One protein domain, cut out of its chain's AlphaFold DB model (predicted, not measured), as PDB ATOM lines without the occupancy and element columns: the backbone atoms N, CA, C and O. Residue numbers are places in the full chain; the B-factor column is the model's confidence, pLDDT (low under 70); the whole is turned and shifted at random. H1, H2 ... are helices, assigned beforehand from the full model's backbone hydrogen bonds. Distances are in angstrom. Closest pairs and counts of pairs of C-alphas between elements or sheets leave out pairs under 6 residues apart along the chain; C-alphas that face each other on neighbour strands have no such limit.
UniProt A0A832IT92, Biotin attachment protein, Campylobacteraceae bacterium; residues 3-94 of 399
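This is residues 3 to 94 of the 399 residues of the protein "Biotin attachment protein" of Campylobacteraceae bacterium (UniProt A0A832IT92). Little regular structure: mostly long loops, one of which, residues 32 to 52, runs through the middle, with short helices H1, H2 and H3 set one after another and residues 3 to 8 sticking out. The 92 printed residues, all helix by class, have 31 in three named helices and no named strand. The whole is elongated, 47 by 29 by 22 A, and only just compact, close to loose, with radius of gyration of the C-alphas 14.7 A.

H1, residues 22 to 31, begins at C-alpha (50.223, 4.882, -11.064) and measures 14.1 A. H2, residues 53 to 59, measures 9.9 A. H3, residues 72 to 85, measures 20.0 A and ends at C-alpha (52.117, -14.138, -29.276).

Residues 12 to 13 pair with 36 to 37, parallel. H1 and H2 are close but not clearly touching; their closest C-alphas, Val 23 and Leu 56, are 6.7 A apart. H2 and H3, a helical hairpin, only just touch, with 3 pairs of C-alphas within 8 A, H3 with residues 72 to 75 alone; the closest C-alphas, Leu 54 and Leu 72, are 7.5 A apart. They stand at a steep tilt of 39 degrees, opposite ways. H1 and H3 are apart. In H1, H2 and H3 every O i to N i+4 pair is within hydrogen-bond range.

The farthest C-alphas, Pro 6 and Asp 88, are 47.0 A apart. The printed part has no cut; both links are long. No printed residue is under pLDDT 70.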
ATOM      1  N   LYS A   3      35.128  19.722 -11.408       89.38
ATOM      2  CA  LYS A   3      34.580  21.024 -10.963       89.38
ATOM      3  C   LYS A   3      34.760  22.182 -11.962       89.38
ATOM      4  O   LYS A   3      34.119  23.211 -11.800       89.38
ATOM      5  N   LEU A   4      35.688  22.054 -12.909       92.56
ATOM      6  CA  LEU A   4      36.014  23.065 -13.922       92.56
ATOM      7  C   LEU A   4      35.376  22.753 -15.283       92.56
ATOM      8  O   LEU A   4      35.498  23.558 -16.201       92.56
ATOM      9  N   LEU A   5      34.755  21.582 -15.428       92.44
ATOM     10  CA  LEU A   5      34.173  21.095 -16.671       92.44
ATOM     11  C   LEU A   5      32.644  21.024 -16.522       92.44
ATOM     12  O   LEU A   5      32.158  20.892 -15.397       92.44
ATOM     13  N   PRO A   6      31.881  21.112 -17.624       94.19
ATOM     14  CA  PRO A   6      30.459  20.771 -17.618       94.19
ATOM     15  C   PRO A   6      30.205  19.366 -17.041       94.19
ATOM     16  O   PRO A   6      31.063  18.486 -17.149       94.19
ATOM     17  N   GLU A   7      29.044  19.160 -16.407       86.69
ATOM     18  CA  GLU A   7      28.726  17.930 -15.653       86.69
ATOM     19  C   GLU A   7      28.752  16.649 -16.502       86.69
ATOM     20  O   GLU A   7      29.019  15.572 -15.976       86.69
ATOM     21  N   ASP A   8      28.501  16.763 -17.803       91.44
ATOM     22  CA  ASP A   8      28.429  15.667 -18.771       91.44
ATOM     23  C   ASP A   8      29.774  15.336 -19.437       91.44
ATOM     24  O   ASP A   8      29.857  14.408 -20.247       91.44
ATOM     25  N   VAL A   9      30.850  16.054 -19.101       95.25
ATOM     26  CA  VAL A   9      32.174  15.771 -19.664       95.25
ATOM     27  C   VAL A   9      32.780  14.537 -19.009       95.25
ATOM     28  O   VAL A   9      33.173  14.556 -17.842       95.25
ATOM     29  N   HIS A  10      32.947  13.488 -19.813       94.31
ATOM     30  CA  HIS A  10      33.676  12.284 -19.437       94.31
ATOM     31  C   HIS A  10      35.168  12.589 -19.231       94.31
ATOM     32  O   HIS A  10      35.895  12.912 -20.173       94.31
ATOM     33  N   VAL A  11      35.657  12.433 -18.002       95.50
ATOM     34  CA  VAL A  11      37.067  12.599 -17.645       95.50
ATOM     35  C   VAL A  11      37.736  11.235 -17.580       95.50
ATOM     36  O   VAL A  11      37.322  10.369 -16.819       95.50
ATOM     37  N   ARG A  12      38.818  11.060 -18.341       95.94
ATOM     38  CA  ARG A  12      39.628   9.838 -18.348       95.94
ATOM     39  C   ARG A  12      41.048  10.144 -17.886       95.94
ATOM     40  O   ARG A  12      41.649  11.095 -18.385       95.94
ATOM     41  N   LEU A  13      41.582   9.368 -16.943       97.00
ATOM     42  CA  LEU A  13      42.962   9.517 -16.486       97.00
ATOM     43  C   LEU A  13      43.881   8.503 -17.173       97.00
ATOM     44  O   LEU A  13      43.779   7.296 -16.964       97.00
ATOM     45  N   HIS A  14      44.840   9.030 -17.923       96.69
ATOM     46  CA  HIS A  14      45.945   8.282 -18.499       96.69
ATOM     47  C   HIS A  14      47.215   8.533 -17.682       96.69
ATOM     48  O   HIS A  14      47.552   9.684 -17.400       96.69
ATOM     49  N   THR A  15      47.923   7.476 -17.289       94.75
ATOM     50  CA  THR A  15      49.244   7.587 -16.662       94.75
ATOM     51  C   THR A  15      50.069   6.329 -16.941       94.75
ATOM     52  O   THR A  15      49.566   5.369 -17.524       94.75
ATOM     53  N   HIS A  16      51.343   6.359 -16.574       94.38
ATOM     54  CA  HIS A  16      52.296   5.269 -16.759       94.38
ATOM     55  C   HIS A  16      52.885   4.845 -15.408       94.38
ATOM     56  O   HIS A  16      53.053   5.673 -14.508       94.38
ATOM     57  N   GLU A  17      53.269   3.576 -15.295       93.81
ATOM     58  CA  GLU A  17      53.827   2.957 -14.084       93.81
ATOM     59  C   GLU A  17      55.330   3.207 -13.924       93.81
ATOM     60  O   GLU A  17      55.972   2.666 -13.026       93.81
ATOM     61  N   THR A  18      55.911   4.090 -14.746       91.56
ATOM     62  CA  THR A  18      57.363   4.283 -14.803       91.56
ATOM     63  C   THR A  18      57.909   4.731 -13.455       91.56
ATOM     64  O   THR A  18      59.000   4.335 -13.075       91.56
ATOM     65  N   ALA A  19      57.149   5.534 -12.705       91.69
ATOM     66  CA  ALA A  19      57.529   6.011 -11.376       91.69
ATOM     67  C   ALA A  19      57.085   5.081 -10.226       91.69
ATOM     68  O   ALA A  19      57.412   5.361  -9.074       91.69
ATOM     69  N   GLY A  20      56.348   4.000 -10.508       93.25
ATOM     70  CA  GLY A  20      55.867   3.051  -9.497       93.25
ATOM     71  C   GLY A  20      54.726   3.577  -8.619       93.25
ATOM     72  O   GLY A  20      54.569   3.128  -7.483       93.25
ATOM     73  N   VAL A  21      53.980   4.579  -9.091       94.62
ATOM     74  CA  VAL A  21      52.905   5.240  -8.330       94.62
ATOM     75  C   VAL A  21      51.562   5.265  -9.064       94.62
ATOM     76  O   VAL A  21      50.609   5.848  -8.543       94.62
ATOM     77  N   SER A  22      51.432   4.661 -10.254       95.31
ATOM     78  CA  SER A  22      50.223   4.882 -11.064       95.31
ATOM     79  C   SER A  22      48.973   4.216 -10.510       95.31
ATOM     80  O   SER A  22      47.904   4.820 -10.592       95.31
ATOM     81  N   VAL A  23      49.084   3.054  -9.858       96.75
ATOM     82  CA  VAL A  23      47.943   2.456  -9.137       96.75
ATOM     83  C   VAL A  23      47.398   3.418  -8.076       96.75
ATOM     84  O   VAL A  23      46.189   3.628  -8.000       96.75
ATOM     85  N   ALA A  24      48.270   4.067  -7.297       96.88
ATOM     86  CA  ALA A  24      47.845   5.046  -6.296       96.88
ATOM     87  C   ALA A  24      47.184   6.276  -6.944       96.88
ATOM     88  O   ALA A  24      46.171   6.768  -6.442       96.88
ATOM     89  N   CYS A  25      47.704   6.743  -8.085       96.94
ATOM     90  CA  CYS A  25      47.075   7.810  -8.863       96.94
ATOM     91  C   CYS A  25      45.674   7.419  -9.358       96.94
ATOM     92  O   CYS A  25      44.760   8.238  -9.289       96.94
ATOM     93  N   TYR A  26      45.489   6.184  -9.831       97.50
ATOM     94  CA  TYR A  26      44.188   5.690 -10.281       97.50
ATOM     95  C   TYR A  26      43.187   5.541  -9.148       97.50
ATOM     96  O   TYR A  26      42.065   6.009  -9.302       97.50
ATOM     97  N   LEU A  27      43.582   4.999  -7.995       96.62
ATOM     98  CA  LEU A  27      42.699   4.941  -6.826       96.62
ATOM     99  C   LEU A  27      42.241   6.345  -6.403       96.62
ATOM    100  O   LEU A  27      41.046   6.586  -6.255       96.62
ATOM    101  N   ALA A  28      43.167   7.306  -6.323       96.25
ATOM    102  CA  ALA A  28      42.826   8.691  -5.999       96.25
ATOM    103  C   ALA A  28      41.905   9.344  -7.047       96.25
ATOM    104  O   ALA A  28      41.049  10.162  -6.707       96.25
ATOM    105  N   ALA A  29      42.066   9.003  -8.327       95.81
ATOM    106  CA  ALA A  29      41.214   9.510  -9.396       95.81
ATOM    107  C   ALA A  29      39.810   8.893  -9.367       95.81
ATOM    108  O   ALA A  29      38.831   9.616  -9.551       95.81
ATOM    109  N   LEU A  30      39.708   7.590  -9.093       95.19
ATOM    110  CA  LEU A  30      38.440   6.889  -8.889       95.19
ATOM    111  C   LEU A  30      37.678   7.478  -7.696       95.19
ATOM    112  O   LEU A  30      36.502   7.806  -7.832       95.19
ATOM    113  N   ASP A  31      38.358   7.731  -6.576       94.44
ATOM    114  CA  ASP A  31      37.774   8.417  -5.413       94.44
ATOM    115  C   ASP A  31      37.306   9.841  -5.740       94.44
ATOM    116  O   ASP A  31      36.294  10.317  -5.223       94.44
ATOM    117  N   ALA A  32      38.022  10.528  -6.633       93.62
ATOM    118  CA  ALA A  32      37.638  11.842  -7.138       93.62
ATOM    119  C   ALA A  32      36.511  11.794  -8.193       93.62
ATOM    120  O   ALA A  32      36.093  12.850  -8.684       93.62
ATOM    121  N   GLY A  33      36.020  10.600  -8.539       92.19
ATOM    122  CA  GLY A  33      34.925  10.377  -9.475       92.19
ATOM    123  C   GLY A  33      35.322  10.496 -10.944       92.19
ATOM    124  O   GLY A  33      34.510  10.979 -11.731       92.19
ATOM    125  N   VAL A  34      36.558  10.132 -11.314       94.81
ATOM    126  CA  VAL A  34      36.964   9.994 -12.725       94.81
ATOM    127  C   VAL A  34      36.068   8.975 -13.436       94.81
ATOM    128  O   VAL A  34      35.646   7.995 -12.833       94.81
ATOM    129  N   ASP A  35      35.773   9.212 -14.710       94.25
ATOM    130  CA  ASP A  35      34.839   8.386 -15.484       94.25
ATOM    131  C   ASP A  35      35.546   7.194 -16.156       94.25
ATOM    132  O   ASP A  35      34.920   6.185 -16.465       94.25
ATOM    133  N   GLY A  36      36.869   7.272 -16.333       95.06
ATOM    134  CA  GLY A  36      37.667   6.156 -16.831       95.06
ATOM    135  C   GLY A  36      39.160   6.264 -16.533       95.06
ATOM    136  O   GLY A  36      39.688   7.331 -16.216       95.06
ATOM    137  N   ILE A  37      39.849   5.142 -16.691       96.62
ATOM    138  CA  ILE A  37      41.297   4.976 -16.522       96.62
ATOM    139  C   ILE A  37      41.830   4.049 -17.620       96.62
ATOM    140  O   ILE A  37      41.055   3.327 -18.250       96.62
ATOM    141  N   ASP A  38      43.140   4.072 -17.849       97.25
ATOM    142  CA  ASP A  38      43.799   3.239 -18.861       97.25
ATOM    143  C   ASP A  38      44.612   2.120 -18.222       97.25
ATOM    144  O   ASP A  38      45.388   2.350 -17.304       97.25
ATOM    145  N   LEU A  39      44.451   0.896 -18.714       96.00
ATOM    146  CA  LEU A  39      45.165  -0.280 -18.223       96.00
ATOM    147  C   LEU A  39      45.818  -1.011 -19.389       96.00
ATOM    148  O   LEU A  39      45.360  -0.912 -20.528       96.00
ATOM    149  N   ALA A  40      46.868  -1.760 -19.087       96.44
ATOM    150  CA  ALA A  40      47.546  -2.646 -20.023       96.44
ATOM    151  C   ALA A  40      47.524  -4.085 -19.495       96.44
ATOM    152  O   ALA A  40      47.241  -4.322 -18.324       96.44
ATOM    153  N   ALA A  41      47.836  -5.049 -20.355       96.12
ATOM    154  CA  ALA A  41      47.925  -6.456 -19.981       96.12
ATOM    155  C   ALA A  41      49.354  -6.969 -20.133       96.12
ATOM    156  O   ALA A  41      50.073  -6.584 -21.062       96.12
ATOM    157  N   SER A  42      49.760  -7.856 -19.230       94.38
ATOM    158  CA  SER A  42      51.057  -8.524 -19.305       94.38
ATOM    159  C   SER A  42      51.208  -9.285 -20.641       94.38
ATOM    160  O   SER A  42      50.257  -9.952 -21.055       94.38
ATOM    161  N   PRO A  43      52.369  -9.218 -21.331       92.75
ATOM    162  CA  PRO A  43      53.680  -8.760 -20.857       92.75
ATOM    163  C   PRO A  43      54.012  -7.285 -21.153       92.75
ATOM    164  O   PRO A  43      55.143  -6.869 -20.927       92.75
ATOM    165  N   VAL A  44      53.058  -6.491 -21.650       93.88
ATOM    166  CA  VAL A  44      53.265  -5.077 -22.035       93.88
ATOM    167  C   VAL A  44      52.604  -4.094 -21.059       93.88
ATOM    168  O   VAL A  44      52.242  -2.979 -21.431       93.88
ATOM    169  N   SER A  45      52.435  -4.514 -19.806       95.25
ATOM    170  CA  SER A  45      51.965  -3.706 -18.680       95.25
ATOM    171  C   SER A  45      53.089  -3.441 -17.674       95.25
ATOM    172  O   SER A  45      54.107  -4.136 -17.651       95.25
ATOM    173  N   GLY A  46      52.903  -2.432 -16.820       93.94
ATOM    174  CA  GLY A  46      53.899  -2.021 -15.831       93.94
ATOM    175  C   GLY A  46      55.108  -1.308 -16.445       93.94
ATOM    176  O   GLY A  46      55.202  -1.114 -17.658       93.94
ATOM    177  N   GLY A  47      56.035  -0.867 -15.589       93.19
ATOM    178  CA  GLY A  47      57.200  -0.088 -16.012       93.19
ATOM    179  C   GLY A  47      56.797   1.112 -16.870       93.19
ATOM    180  O   GLY A  47      55.990   1.935 -16.464       93.19
ATOM    181  N   THR A  48      57.317   1.203 -18.087       92.62
ATOM    182  CA  THR A  48      57.027   2.304 -19.018       92.62
ATOM    183  C   THR A  48      55.623   2.288 -19.630       92.62
ATOM    184  O   THR A  48      55.300   3.212 -20.376       92.62
ATOM    185  N   ALA A  49      54.786   1.294 -19.326       94.50
ATOM    186  CA  ALA A  49      53.395   1.181 -19.771       94.50
ATOM    187  C   ALA A  49      52.394   1.553 -18.657       94.50
ATOM    188  O   ALA A  49      52.767   2.070 -17.605       94.50
ATOM    189  N   GLN A  50      51.101   1.327 -18.897       96.56
ATOM    190  CA  GLN A  50      50.037   1.497 -17.900       96.56
ATOM    191  C   GLN A  50      50.099   0.404 -16.814       96.56
ATOM    192  O   GLN A  50      50.667  -0.667 -17.053       96.56
ATOM    193  N   PRO A  51      49.467   0.625 -15.645       96.25
ATOM    194  CA  PRO A  51      49.168  -0.439 -14.693       96.25
ATOM    195  C   PRO A  51      48.514  -1.653 -15.342       96.25
ATOM    196  O   PRO A  51      47.707  -1.540 -16.268       96.25
ATOM    197  N   ASP A  52      48.845  -2.815 -14.798       96.88
ATOM    198  CA  ASP A  52      48.277  -4.077 -15.234       96.88
ATOM    199  C   ASP A  52      46.803  -4.231 -14.815       96.88
ATOM    200  O   ASP A  52      46.419  -3.840 -13.704       96.88
ATOM    201  N   ILE A  53      45.982  -4.832 -15.685       97.06
ATOM    202  CA  ILE A  53      44.555  -5.073 -15.425       97.06
ATOM    203  C   ILE A  53      44.350  -5.888 -14.139       97.06
ATOM    204  O   ILE A  53      43.539  -5.499 -13.294       97.06
ATOM    205  N   LEU A  54      45.084  -6.991 -13.954       96.56
ATOM    206  CA  LEU A  54      44.954  -7.857 -12.777       96.56
ATOM    207  C   LEU A  54      45.394  -7.129 -11.506       96.56
ATOM    208  O   LEU A  54      44.774  -7.284 -10.449       96.56
ATOM    209  N   THR A  55      46.433  -6.296 -11.614       95.69
ATOM    210  CA  THR A  55      46.906  -5.469 -10.496       95.69
ATOM    211  C   THR A  55      45.822  -4.505 -10.036       95.69
ATOM    212  O   THR A  55      45.551  -4.420  -8.834       95.69
ATOM    213  N   LEU A  56      45.163  -3.806 -10.965       95.44
ATOM    214  CA  LEU A  56      44.106  -2.881 -10.582       95.44
ATOM    215  C   LEU A  56      42.877  -3.616 -10.033       95.44
ATOM    216  O   LEU A  56      42.377  -3.209  -8.988       95.44
ATOM    217  N   LEU A  57      42.442  -4.719 -10.656       94.94
ATOM    218  CA  LEU A  57      41.335  -5.539 -10.140       94.94
ATOM    219  C   LEU A  57      41.560  -5.947  -8.680       94.94
ATOM    220  O   LEU A  57      40.638  -5.906  -7.862       94.94
ATOM    221  N   GLN A  58      42.797  -6.309  -8.342       94.69
ATOM    222  CA  GLN A  58      43.178  -6.641  -6.979       94.69
ATOM    223  C   GLN A  58      43.211  -5.405  -6.065       94.69
ATOM    224  O   GLN A  58      42.742  -5.490  -4.929       94.69
ATOM    225  N   ALA A  59      43.724  -4.266  -6.538       95.06
ATOM    226  CA  ALA A  59      43.785  -3.016  -5.775       95.06
ATOM    227  C   ALA A  59      42.395  -2.438  -5.456       95.06
ATOM    228  O   ALA A  59      42.198  -1.850  -4.395       95.06
ATOM    229  N   THR A  60      41.420  -2.635  -6.344       94.38
ATOM    230  CA  THR A  60      40.031  -2.186  -6.171       94.38
ATOM    231  C   THR A  60      39.132  -3.234  -5.518       94.38
ATOM    232  O   THR A  60      37.932  -3.006  -5.358       94.38
ATOM    233  N   LYS A  61      39.669  -4.405  -5.153       92.56
ATOM    234  CA  LYS A  61      38.883  -5.513  -4.604       92.56
ATOM    235  C   LYS A  61      38.183  -5.105  -3.308       92.56
ATOM    236  O   LYS A  61      38.821  -4.711  -2.337       92.56
ATOM    237  N   GLY A  62      36.859  -5.257  -3.279       89.62
ATOM    238  CA  GLY A  62      36.023  -4.843  -2.147       89.62
ATOM    239  C   GLY A  62      35.698  -3.344  -2.118       89.62
ATOM    240  O   GLY A  62      34.949  -2.914  -1.243       89.62
ATOM    241  N   GLY A  63      36.225  -2.564  -3.065       90.00
ATOM    242  CA  GLY A  63      35.800  -1.193  -3.324       90.00
ATOM    243  C   GLY A  63      34.469  -1.136  -4.077       90.00
ATOM    244  O   GLY A  63      34.007  -2.127  -4.639       90.00
ATOM    245  N   ASN A  64      33.857   0.048  -4.097       91.12
ATOM    246  CA  ASN A  64      32.601   0.308  -4.803       91.12
ATOM    247  C   ASN A  64      32.863   0.997  -6.151       91.12
ATOM    248  O   ASN A  64      32.332   2.076  -6.417       91.12
ATOM    249  N   TYR A  65      33.736   0.401  -6.961       91.75
ATOM    250  CA  TYR A  65      34.064   0.891  -8.299       91.75
ATOM    251  C   TYR A  65      33.510  -0.073  -9.347       91.75
ATOM    252  O   TYR A  65      33.608  -1.289  -9.185       91.75
ATOM    253  N   ASP A  66      32.966   0.475 -10.431       90.12
ATOM    254  CA  ASP A  66      32.646  -0.289 -11.633       90.12
ATOM    255  C   ASP A  66      33.811  -0.165 -12.618       90.12
ATOM    256  O   ASP A  66      34.111   0.922 -13.107       90.12
ATOM    257  N   LEU A  67      34.487  -1.283 -12.884       90.12
ATOM    258  CA  LEU A  67      35.593  -1.356 -13.842       90.12
ATOM    259  C   LEU A  67      35.147  -1.881 -15.217       90.12
ATOM    260  O   LEU A  67      35.979  -2.331 -15.999       90.12
ATOM    261  N   GLY A  68      33.848  -1.840 -15.526       85.06
ATOM    262  CA  GLY A  68      33.322  -2.187 -16.846       85.06
ATOM    263  C   GLY A  68      33.129  -3.687 -17.066       85.06
ATOM    264  O   GLY A  68      33.266  -4.167 -18.189       85.06
ATOM    265  N   GLY A  69      32.828  -4.443 -16.005       88.62
ATOM    266  CA  GLY A  69      32.499  -5.871 -16.114       88.62
ATOM    267  C   GLY A  69      33.672  -6.785 -16.489       88.62
ATOM    268  O   GLY A  69      33.461  -7.821 -17.113       88.62
ATOM    269  N   LEU A  70      34.905  -6.417 -16.129       92.25
ATOM    270  CA  LEU A  70      36.088  -7.254 -16.341       92.25
ATOM    271  C   LEU A  70      35.971  -8.589 -15.580       92.25
ATOM    272  O   LEU A  70      35.793  -8.613 -14.363       92.25
ATOM    273  N   GLU A  71      36.109  -9.700 -16.305       93.06
ATOM    274  CA  GLU A  71      36.042 -11.064 -15.765       93.06
ATOM    275  C   GLU A  71      37.450 -11.652 -15.622       93.06
ATOM    276  O   GLU A  71      38.173 -11.786 -16.611       93.06
ATOM    277  N   LEU A  72      37.830 -12.032 -14.397       93.62
ATOM    278  CA  LEU A  72      39.187 -12.469 -14.048       93.62
ATOM    279  C   LEU A  72      39.705 -13.594 -14.959       93.62
ATOM    280  O   LEU A  72      40.804 -13.501 -15.496       93.62
ATOM    281  N   GLU A  73      38.903 -14.632 -15.175       96.44
ATOM    282  CA  GLU A  73      39.266 -15.811 -15.961       96.44
ATOM    283  C   GLU A  73      39.513 -15.466 -17.436       96.44
ATOM    284  O   GLU A  73      40.427 -16.014 -18.053       96.44
ATOM    285  N   LYS A  74      38.753 -14.515 -17.993       96.94
ATOM    286  CA  LYS A  74      38.956 -14.039 -19.370       96.94
ATOM    287  C   LYS A  74      40.240 -13.226 -19.499       96.94
ATOM    288  O   LYS A  74      40.929 -13.348 -20.506       96.94
ATOM    289  N   ILE A  75      40.575 -12.421 -18.486       97.06
ATOM    290  CA  ILE A  75      41.822 -11.645 -18.474       97.06
ATOM    291  C   ILE A  75      43.038 -12.563 -18.336       97.06
ATOM    292  O   ILE A  75      44.006 -12.389 -19.068       97.06
ATOM    293  N   LEU A  76      42.970 -13.586 -17.477       97.50
ATOM    294  CA  LEU A  76      44.036 -14.585 -17.354       97.50
ATOM    295  C   LEU A  76      44.294 -15.305 -18.686       97.50
ATOM    296  O   LEU A  76      45.444 -15.416 -19.103       97.50
ATOM    297  N   GLN A  77      43.232 -15.729 -19.381       98.00
ATOM    298  CA  GLN A  77      43.350 -16.343 -20.707       98.00
ATOM    299  C   GLN A  77      43.919 -15.363 -21.746       98.00
ATOM    300  O   GLN A  77      44.761 -15.742 -22.559       98.00
ATOM    301  N   TYR A  78      43.469 -14.105 -21.733       97.25
ATOM    302  CA  TYR A  78      43.977 -13.070 -22.633       97.25
ATOM    303  C   TYR A  78      45.484 -12.857 -22.453       97.25
ATOM    304  O   TYR A  78      46.221 -12.883 -23.438       97.25
ATOM    305  N   GLU A  79      45.954 -12.698 -21.217       97.75
ATOM    306  CA  GLU A  79      47.380 -12.523 -20.947       97.75
ATOM    307  C   GLU A  79      48.216 -13.741 -21.333       97.75
ATOM    308  O   GLU A  79      49.336 -13.575 -21.804       97.75
ATOM    309  N   GLU A  80      47.706 -14.960 -21.141       97.88
ATOM    310  CA  GLU A  80      48.393 -16.183 -21.572       97.88
ATOM    311  C   GLU A  80      48.613 -16.187 -23.091       97.88
ATOM    312  O   GLU A  80      49.740 -16.366 -23.552       97.88
ATOM    313  N   VAL A  81      47.562 -15.898 -23.865       98.06
ATOM    314  CA  VAL A  81      47.646 -15.810 -25.330       98.06
ATOM    315  C   VAL A  81      48.564 -14.666 -25.764       98.06
ATOM    316  O   VAL A  81      49.366 -14.830 -26.679       98.06
ATOM    317  N   LEU A  82      48.486 -13.503 -25.110       97.38
ATOM    318  CA  LEU A  82      49.329 -12.358 -25.451       97.38
ATOM    319  C   LEU A  82      50.814 -12.639 -25.181       97.38
ATOM    320  O   LEU A  82      51.661 -12.266 -25.993       97.38
ATOM    321  N   LYS A  83      51.132 -13.319 -24.071       96.19
ATOM    322  CA  LYS A  83      52.497 -13.756 -23.740       96.19
ATOM    323  C   LYS A  83      53.047 -14.715 -24.792       96.19
ATOM    324  O   LYS A  83      54.194 -14.548 -25.193       96.19
ATOM    325  N   ASP A  84      52.240 -15.661 -25.268       97.00
ATOM    326  CA  ASP A  84      52.640 -16.585 -26.336       97.00
ATOM    327  C   ASP A  84      52.909 -15.840 -27.655       97.00
ATOM    328  O   ASP A  84      53.994 -15.955 -28.230       97.00
ATOM    329  N   CYS A  85      51.984 -14.965 -28.070       96.75
ATOM    330  CA  CYS A  85      52.117 -14.138 -29.276       96.75
ATOM    331  C   CYS A  85      53.356 -13.228 -29.268       96.75
ATOM    332  O   CYS A  85      53.922 -12.952 -30.326       96.75
ATOM    333  N   LEU A  86      53.762 -12.736 -28.093       95.56
ATOM    334  CA  LEU A  86      54.899 -11.827 -27.932       95.56
ATOM    335  C   LEU A  86      56.187 -12.529 -27.474       95.56
ATOM    336  O   LEU A  86      57.189 -11.853 -27.256       95.56
ATOM    337  N   SER A  87      56.192 -13.860 -27.357       95.00
ATOM    338  CA  SER A  87      57.305 -14.633 -26.781       95.00
ATOM    339  C   SER A  87      58.636 -14.480 -27.522       95.00
ATOM    340  O   SER A  87      59.693 -14.568 -26.903       95.00
ATOM    341  N   ASP A  88      58.591 -14.223 -28.831       94.75
ATOM    342  CA  ASP A  88      59.776 -14.000 -29.663       94.75
ATOM    343  C   ASP A  88      60.167 -12.515 -29.755       94.75
ATOM    344  O   ASP A  88      61.210 -12.191 -30.307       94.75
ATOM    345  N   TYR A  89      59.372 -11.580 -29.228       92.50
ATOM    346  CA  TYR A  89      59.697 -10.154 -29.286       92.50
ATOM    347  C   TYR A  89      60.631  -9.770 -28.144       92.50
ATOM    348  O   TYR A  89      60.374 -10.052 -26.975       92.50
ATOM    349  N   PHE A  90      61.708  -9.056 -28.467       87.88
ATOM    350  CA  PHE A  90      62.570  -8.498 -27.436       87.88
ATOM    351  C   PHE A  90      61.886  -7.322 -26.739       87.88
ATOM    352  O   PHE A  90      61.639  -6.278 -27.346       87.88
ATOM    353  N   ILE A  91      61.635  -7.485 -25.443       87.44
ATOM    354  CA  ILE A  91      61.148  -6.424 -24.567       87.44
ATOM    355  C   ILE A  91      62.356  -5.854 -23.811       87.44
ATOM    356  O   ILE A  91      62.985  -6.588 -23.042       87.44
ATOM    357  N   PRO A  92      62.714  -4.571 -24.011       84.62
ATOM    358  CA  PRO A  92      63.848  -3.975 -23.319       84.62
ATOM    359  C   PRO A  92      63.660  -4.022 -21.793       84.62
ATOM    360  O   PRO A  92      62.572  -3.688 -21.321       84.62
ATOM    361  N   PRO A  93      64.690  -4.372 -20.998       84.50
ATOM    362  CA  PRO A  93      64.560  -4.478 -19.542       84.50
ATOM    363  C   PRO A  93      64.041  -3.202 -18.868       84.50
ATOM    364  O   PRO A  93      63.242  -3.264 -17.938       84.50
ATOM    365  N   GLU A  94      64.457  -2.033 -19.353       85.00
ATOM    366  CA  GLU A  94      63.992  -0.736 -18.865       85.00
ATOM    367  C   GLU A  94      62.500  -0.492 -19.129       85.00
ATOM    368  O   GLU A  94      61.882   0.295 -18.415       85.00
TER     369      GLU A  94